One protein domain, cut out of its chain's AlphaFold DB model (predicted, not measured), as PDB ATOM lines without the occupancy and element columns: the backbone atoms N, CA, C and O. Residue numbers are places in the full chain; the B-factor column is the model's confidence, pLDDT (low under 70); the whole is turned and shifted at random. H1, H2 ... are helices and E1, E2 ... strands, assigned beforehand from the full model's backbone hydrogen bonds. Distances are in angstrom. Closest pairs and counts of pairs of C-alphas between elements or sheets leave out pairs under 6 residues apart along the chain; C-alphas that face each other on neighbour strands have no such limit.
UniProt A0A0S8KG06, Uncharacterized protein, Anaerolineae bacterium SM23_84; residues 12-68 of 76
ATOM      1  N   ASP A  12     185.758 105.255 157.796       97.81
ATOM      2  CA  ASP A  12     187.001 104.598 157.379       97.81
ATOM      3  C   ASP A  12     188.094 104.723 158.450       97.81
ATOM      4  O   ASP A  12     188.822 103.765 158.704       97.81
ATOM      5  N   LYS A  13     188.199 105.885 159.111       98.06
ATOM      6  CA  LYS A  13     189.174 106.095 160.193       98.06
ATOM      7  C   LYS A  13     188.816 105.278 161.427       98.06
ATOM      8  O   LYS A  13     189.710 104.711 162.043       98.06
ATOM      9  N   VAL A  14     187.530 105.189 161.764       97.56
ATOM     10  CA  VAL A  14     187.058 104.329 162.860       97.56
ATOM     11  C   VAL A  14     187.373 102.863 162.556       97.56
ATOM     12  O   VAL A  14     187.994 102.204 163.384       97.56
ATOM     13  N   ARG A  15     187.063 102.377 161.344       97.62
ATOM     14  CA  ARG A  15     187.407 101.014 160.899       97.62
ATOM     15  C   ARG A  15     188.913 100.743 160.935       97.62
ATOM     16  O   ARG A  15     189.326  99.669 161.353       97.62
ATOM     17  N   GLN A  16     189.738 101.716 160.544       98.31
ATOM     18  CA  GLN A  16     191.195 101.585 160.616       98.31
ATOM     19  C   GLN A  16     191.701 101.481 162.060       98.31
ATOM     20  O   GLN A  16     192.586 100.672 162.330       98.31
ATOM     21  N   ILE A  17     191.178 102.301 162.976       98.06
ATOM     22  CA  ILE A  17     191.545 102.225 164.397       98.06
ATOM     23  C   ILE A  17     191.133 100.867 164.963       98.06
ATOM     24  O   ILE A  17     191.961 100.210 165.580       98.06
ATOM     25  N   HIS A  18     189.903 100.432 164.684       97.88
ATOM     26  CA  HIS A  18     189.381  99.136 165.114       97.88
ATOM     27  C   HIS A  18     190.280  97.974 164.674       97.88
ATOM     28  O   HIS A  18     190.746  97.216 165.518       97.88
ATOM     29  N   GLY A  19     190.626  97.900 163.384       98.06
ATOM     30  CA  GLY A  19     191.535  96.866 162.874       98.06
ATOM     31  C   GLY A  19     192.902  96.884 163.565       98.06
ATOM     32  O   GLY A  19     193.361  95.856 164.043       98.06
ATOM     33  N   ARG A  20     193.511  98.067 163.736       98.31
ATOM     34  CA  ARG A  20     194.800  98.193 164.442       98.31
ATOM     35  C   ARG A  20     194.720  97.796 165.914       98.31
ATOM     36  O   ARG A  20     195.701  97.305 166.466       98.31
ATOM     37  N   SER A  21     193.590  98.047 166.567       97.94
ATOM     38  CA  SER A  21     193.361  97.606 167.940       97.94
ATOM     39  C   SER A  21     193.302  96.081 168.028       97.94
ATOM     40  O   SER A  21     193.898  95.518 168.942       97.94
ATOM     41  N   LEU A  22     192.658  95.411 167.068       98.06
ATOM     42  CA  LEU A  22     192.664  93.948 166.990       98.06
ATOM     43  C   LEU A  22     194.063  93.401 166.700       98.06
ATOM     44  O   LEU A  22     194.492  92.486 167.396       98.06
ATOM     45  N   ASP A  23     194.814  94.020 165.782       98.31
ATOM     46  CA  ASP A  23     196.210  93.645 165.510       98.31
ATOM     47  C   ASP A  23     197.070  93.730 166.786       98.31
ATOM     48  O   ASP A  23     197.886  92.851 167.061       98.31
ATOM     49  N   MET A  24     196.881  94.768 167.614       98.25
ATOM     50  CA  MET A  24     197.564  94.877 168.911       98.25
ATOM     51  C   MET A  24     197.149  93.761 169.874       98.25
ATOM     52  O   MET A  24     198.006  93.188 170.545       98.25
ATOM     53  N   LEU A  25     195.859  93.428 169.949       97.88
ATOM     54  CA  LEU A  25     195.372  92.336 170.798       97.88
ATOM     55  C   LEU A  25     195.857  90.963 170.322       97.88
ATOM     56  O   LEU A  25     196.053  90.072 171.145       97.88
ATOM     57  N   GLU A  26     196.093  90.797 169.023       97.75
ATOM     58  CA  GLU A  26     196.687  89.591 168.455       97.75
ATOM     59  C   GLU A  26     198.192  89.516 168.719       97.75
ATOM     60  O   GLU A  26     198.681  88.459 169.107       97.75
ATOM     61  N   GLN A  27     198.938  90.613 168.533       97.50
ATOM     62  CA  GLN A  27     200.410  90.630 168.563       97.50
ATOM     63  C   GLN A  27     201.020  90.905 169.941       97.50
ATOM     64  O   GLN A  27     202.118  90.419 170.236       97.50
ATOM     65  N   ILE A  28     200.326  91.652 170.791       97.75
ATOM     66  CA  ILE A  28     200.802  92.074 172.115       97.75
ATOM     67  C   ILE A  28     199.960  91.418 173.214       97.75
ATOM     68  O   ILE A  28     200.510  90.971 174.222       97.75
ATOM     69  N   GLY A  29     198.647  91.321 173.005       97.31
ATOM     70  CA  GLY A  29     197.706  90.864 174.025       97.31
ATOM     71  C   GLY A  29     197.509  91.888 175.146       97.31
ATOM     72  O   GLY A  29     197.876  93.059 175.022       97.31
ATOM     73  N   ALA A  30     196.918  91.445 176.250       97.62
ATOM     74  CA  ALA A  30     196.661  92.254 177.434       97.62
ATOM     75  C   ALA A  30     197.014  91.487 178.711       97.62
ATOM     76  O   ALA A  30     196.785  90.282 178.804       97.62
ATOM     77  N   THR A  31     197.543  92.190 179.714       98.19
ATOM     78  CA  THR A  31     197.827  91.601 181.026       98.19
ATOM     79  C   THR A  31     196.545  91.446 181.838       98.19
ATOM     80  O   THR A  31     195.834  92.420 182.085       98.19
ATOM     81  N   VAL A  32     196.284  90.231 182.313       97.81
ATOM     82  CA  VAL A  32     195.154  89.888 183.175       97.81
ATOM     83  C   VAL A  32     195.712  89.326 184.475       97.81
ATOM     84  O   VAL A  32     196.064  88.160 184.579       97.81
ATOM     85  N   MET A  33     195.790  90.180 185.497       96.25
ATOM     86  CA  MET A  33     196.491  89.884 186.761       96.25
ATOM     87  C   MET A  33     195.828  88.799 187.624       96.25
ATOM     88  O   MET A  33     196.329  88.436 188.686       96.25
ATOM     89  N   ARG A  34     194.651  88.342 187.207       97.12
ATOM     90  CA  ARG A  34     193.755  87.469 187.948       97.12
ATOM     91  C   ARG A  34     193.725  86.116 187.254       97.12
ATOM     92  O   ARG A  34     193.320  86.039 186.098       97.12
ATOM     93  N   GLU A  35     194.156  85.071 187.956       95.31
ATOM     94  CA  GLU A  35     194.200  83.702 187.425       95.31
ATOM     95  C   GLU A  35     192.811  83.220 186.982       95.31
ATOM     96  O   GLU A  35     192.661  82.673 185.893       95.31
ATOM     97  N   ASP A  36     191.772  83.536 187.761       97.06
ATOM     98  CA  ASP A  36     190.372  83.277 187.414       97.06
ATOM     99  C   ASP A  36     189.928  84.028 186.147       97.06
ATOM    100  O   ASP A  36     189.156  83.506 185.339       97.06
ATOM    101  N   GLY A  37     190.463  85.231 185.925       97.12
ATOM    102  CA  GLY A  37     190.254  85.989 184.693       97.12
ATOM    103  C   GLY A  37     190.920  85.341 183.476       97.12
ATOM    104  O   GLY A  37     190.286  85.222 182.430       97.12
ATOM    105  N   LEU A  38     192.169  84.882 183.610       97.31
ATOM    106  CA  LEU A  38     192.881  84.167 182.541       97.31
ATOM    107  C   LEU A  38     192.191  82.850 182.184       97.31
ATOM    108  O   LEU A  38     192.003  82.574 181.001       97.31
ATOM    109  N   ALA A  39     191.763  82.080 183.187       97.50
ATOM    110  CA  ALA A  39     191.013  80.846 182.979       97.50
ATOM    111  C   ALA A  39     189.712  81.110 182.207       97.50
ATOM    112  O   ALA A  39     189.464  80.479 181.185       97.50
ATOM    113  N   THR A  40     188.944  82.128 182.613       98.06
ATOM    114  CA  THR A  40     187.701  82.515 181.923       98.06
ATOM    115  C   THR A  40     187.946  82.871 180.452       98.06
ATOM    116  O   THR A  40     187.178  82.479 179.576       98.06
ATOM    117  N   LEU A  41     189.019  83.614 180.160       97.81
ATOM    118  CA  LEU A  41     189.371  83.975 178.784       97.81
ATOM    119  C   LEU A  41     189.821  82.755 177.973       97.81
ATOM    120  O   LEU A  41     189.405  82.613 176.825       97.81
ATOM    121  N   SER A  42     190.625  81.873 178.567       97.81
ATOM    122  CA  SER A  42     191.042  80.609 177.954       97.81
ATOM    123  C   SER A  42     189.837  79.742 177.589       97.81
ATOM    124  O   SER A  42     189.728  79.286 176.452       97.81
ATOM    125  N   ASP A  43     188.891  79.575 178.517       98.12
ATOM    126  CA  ASP A  43     187.658  78.806 178.309       98.12
ATOM    127  C   ASP A  43     186.784  79.411 177.199       98.12
ATOM    128  O   ASP A  43     186.118  78.694 176.451       98.12
ATOM    129  N   ALA A  44     186.825  80.736 177.039       97.50
ATOM    130  CA  ALA A  44     186.156  81.455 175.957       97.50
ATOM    131  C   ALA A  44     186.907  81.394 174.606       97.50
ATOM    132  O   ALA A  44     186.428  81.948 173.608       97.50
ATOM    133  N   GLY A  45     188.061  80.721 174.550       96.75
ATOM    134  CA  GLY A  45     188.863  80.508 173.343       96.75
ATOM    135  C   GLY A  45     189.949  81.557 173.099       96.75
ATOM    136  O   GLY A  45     190.370  81.725 171.955       96.75
ATOM    137  N   ALA A  46     190.379  82.290 174.128       97.88
ATOM    138  CA  ALA A  46     191.560  83.144 174.051       97.88
ATOM    139  C   ALA A  46     192.855  82.325 174.110       97.88
ATOM    140  O   ALA A  46     192.933  81.310 174.802       97.88
ATOM    141  N   THR A  47     193.908  82.826 173.470       98.00
ATOM    142  CA  THR A  47     195.263  82.304 173.676       98.00
ATOM    143  C   THR A  47     195.843  82.972 174.916       98.00
ATOM    144  O   THR A  47     196.020  84.191 174.923       98.00
ATOM    145  N   VAL A  48     196.140  82.197 175.959       97.75
ATOM    146  CA  VAL A  48     196.663  82.718 177.230       97.75
ATOM    147  C   VAL A  48     198.060  82.188 177.532       97.75
ATOM    148  O   VAL A  48     198.389  81.046 177.220       97.75
ATOM    149  N   ASP A  49     198.862  83.027 178.173       96.44
ATOM    150  CA  ASP A  49     200.143  82.693 178.780       96.44
ATOM    151  C   ASP A  49     200.029  82.938 180.297       96.44
ATOM    152  O   ASP A  49     200.039  84.094 180.739       96.44
ATOM    153  N   PRO A  50     199.870  81.871 181.105       93.38
ATOM    154  CA  PRO A  50     199.749  81.982 182.557       93.38
ATOM    155  C   PRO A  50     201.017  82.502 183.241       93.38
ATOM    156  O   PRO A  50     200.910  83.193 184.252       93.38
ATOM    157  N   ASP A  51     202.199  82.211 182.687       95.12
ATOM    158  CA  ASP A  51     203.484  82.588 183.283       95.12
ATOM    159  C   ASP A  51     203.698  84.103 183.194       95.12
ATOM    160  O   ASP A  51     204.201  84.729 184.130       95.12
ATOM    161  N   THR A  52     203.279  84.714 182.080       96.44
ATOM    162  CA  THR A  52     203.354  86.172 181.872       96.44
ATOM    163  C   THR A  52     202.041  86.909 182.144       96.44
ATOM    164  O   THR A  52     201.974  88.134 182.013       96.44
ATOM    165  N   GLN A  53     200.998  86.179 182.548       97.75
ATOM    166  CA  GLN A  53     199.641  86.681 182.761       97.75
ATOM    167  C   GLN A  53     199.061  87.424 181.544       97.75
ATOM    168  O   GLN A  53     198.336  88.409 181.698       97.75
ATOM    169  N   ASN A  54     199.402  86.997 180.327       98.31
ATOM    170  CA  ASN A  54     199.014  87.667 179.085       98.31
ATOM    171  C   ASN A  54     197.903  86.895 178.358       98.31
ATOM    172  O   ASN A  54     197.942  85.672 178.277       98.31
ATOM    173  N   ALA A  55     196.925  87.609 177.801       98.50
ATOM    174  CA  ALA A  55     195.862  87.038 176.981       98.50
ATOM    175  C   ALA A  55     195.758  87.745 175.624       98.50
ATOM    176  O   ALA A  55     195.686  88.974 175.558       98.50
ATOM    177  N   ARG A  56     195.681  86.963 174.545       98.56
ATOM    178  CA  ARG A  56     195.413  87.425 173.175       98.56
ATOM    179  C   ARG A  56     193.993  87.044 172.788       98.56
ATOM    180  O   ARG A  56     193.616  85.873 172.841       98.56
ATOM    181  N   THR A  57     193.202  88.049 172.428       98.12
ATOM    182  CA  THR A  57     191.739  87.940 172.320       98.12
ATOM    183  C   THR A  57     191.123  88.580 171.060       98.12
ATOM    184  O   THR A  57     189.967  88.994 171.145       98.12
ATOM    185  N   PRO A  58     191.798  88.678 169.892       97.69
ATOM    186  CA  PRO A  58     191.266  89.438 168.750       97.69
ATOM    187  C   PRO A  58     189.870  88.952 168.311       97.69
ATOM    188  O   PRO A  58     188.913  89.725 168.319       97.69
ATOM    189  N   ASP A  59     189.710  87.651 168.054       97.12
ATOM    190  CA  ASP A  59     188.426  87.076 167.626       97.12
ATOM    191  C   ASP A  59     187.372  87.073 168.737       97.12
ATOM    192  O   ASP A  59     186.173  87.210 168.484       97.12
ATOM    193  N   LEU A  60     187.807  86.882 169.987       97.56
ATOM    194  CA  LEU A  60     186.905  86.874 171.136       97.56
ATOM    195  C   LEU A  60     186.280  88.258 171.338       97.56
ATOM    196  O   LEU A  60     185.079  88.342 171.585       97.56
ATOM    197  N   VAL A  61     187.059  89.333 171.177       97.19
ATOM    198  CA  VAL A  61     186.558  90.708 171.276       97.19
ATOM    199  C   VAL A  61     185.475  90.975 170.236       97.19
ATOM    200  O   VAL A  61     184.412  91.467 170.606       97.19
ATOM    201  N   GLU A  62     185.686  90.591 168.977       97.06
ATOM    202  CA  GLU A  62     184.676  90.753 167.920       97.06
ATOM    203  C   GLU A  62     183.363  90.034 168.260       97.06
ATOM    204  O   GLU A  62     182.281  90.626 168.194       97.06
ATOM    205  N   ARG A  63     183.440  88.773 168.714       97.25
ATOM    206  CA  ARG A  63     182.248  88.018 169.137       97.25
ATOM    207  C   ARG A  63     181.531  88.684 170.309       97.25
ATOM    208  O   ARG A  63     180.305  88.785 170.298       97.25
ATOM    209  N   CYS A  64     182.279  89.130 171.316       96.31
ATOM    210  CA  CYS A  64     181.714  89.766 172.501       96.31
ATOM    211  C   CYS A  64     181.022  91.088 172.154       96.31
ATOM    212  O   CYS A  64     179.886  91.293 172.581       96.31
ATOM    213  N   VAL A  65     181.654  91.941 171.342       94.75
ATOM    214  CA  VAL A  65     181.071  93.216 170.891       94.75
ATOM    215  C   VAL A  65     179.803  92.975 170.075       94.75
ATOM    216  O   VAL A  65     178.797  93.631 170.327       94.75
ATOM    217  N   ALA A  66     179.804  91.998 169.164       95.69
ATOM    218  CA  ALA A  66     178.623  91.653 168.372       95.69
ATOM    219  C   ALA A  66     177.452  91.117 169.220       95.69
ATOM    220  O   ALA A  66     176.293  91.286 168.847       95.69
ATOM    221  N   SER A  67     177.741  90.463 170.348       95.25
ATOM    222  CA  SER A  67     176.722  89.935 171.267       95.25
ATOM    223  C   SER A  67     176.210  90.954 172.291       95.25
ATOM    224  O   SER A  67     175.196  90.704 172.946       95.25
ATOM    225  N   ALA A  68     176.911  92.078 172.464       94.56
ATOM    226  CA  ALA A  68     176.572  93.072 173.468       94.56
ATOM    227  C   ALA A  68     175.341  93.894 173.035       94.56
ATOM    228  O   ALA A  68     175.228  94.275 171.869       94.56
TER     229      ALA A  68
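What this domain is: This is residues 12 to 68 of the 76 residues of an uncharacterized protein of Anaerolineae bacterium SM23_84 (UniProt A0A0S8KG06). A small hairpin of two short strands, E1 and E2, has the short helix H2 packed on it, while the long helix H1 and the helix H3 spread away from the hairpin like the two arms of a V. H1 and H3 meet near the last residues of H1 and the first of H3, and residues 12 to 18 of H1 and 63 to 68, at the far end of H3, stick out free. The printed part has 57 residues, with three named helices and two named strands in the order H1, H2, E1, E2, H3; the sheet, E1 - E2, is antiparallel and the class is mostly helix. The whole is only just compact, close to loose, with a radius of gyration of the C-alphas of 11.9 A, and it is elongated, spanning 37 by 23 by 14 A.

How they stand to each other: The strands E1, residues 47 to 49, and E2, residues 54 to 56, form a hairpin and are antiparallel, at 168 degrees between their directions. N 49 and O 54 are 2.8 A apart and N 56 and O 47 2.8 A, both within hydrogen-bond range. Residues 30 to 31 make a short antiparallel pairing with residues 54 to 55 of E2. H2, residues 35 to 43, comes closest to E1 at the C-alphas of Ser 42 and Val 48, 6.0 A apart, and to E2 at those of Leu 38 and Ala 55, 6.9 A apart. H1, residues 12 to 27, comes closest to E2 at the C-alphas of Glu 26 and Arg 56, 5.3 A apart. H3, residues 58 to 67, touches H1, which touches it with its residues 22 to 26 alone; the closest C-alphas of the two, those of Leu 22 and Pro 58, are 5.0 A apart. These two helices run opposite ways at a steep tilt of 53 degrees. H2 is apart from both H1 and H3, and E1 is apart from both too. In H1, H2 and H3 every O i to N i+4 pair is within hydrogen-bond range.

Where its parts are: E1 runs 7.1 A from C-alpha 47 at (195.263, 82.304, 173.676), and E2 runs 6.9 A. H1 is the longest helix, 22.4 A from C-alpha 12 at (187.001, 104.598, 157.379) to C-alpha 27. H2 measures 12.2 A, and H3 14.8 A, ending at C-alpha 67 at (176.722, 89.935, 171.267).

The domain as a whole: The two C-alphas farthest apart, those of Asp 12 and Asp 51, are 37.8 A apart. Without the stretches that stand free, the body has 44 residues and spans 28 by 18 by 11 A. The printed part has no cut. The link from H1 to H2, 7 residues, is short, and the other three links are tight. The mean pLDDT of the printed part is 97.3, and no printed residue is under 70.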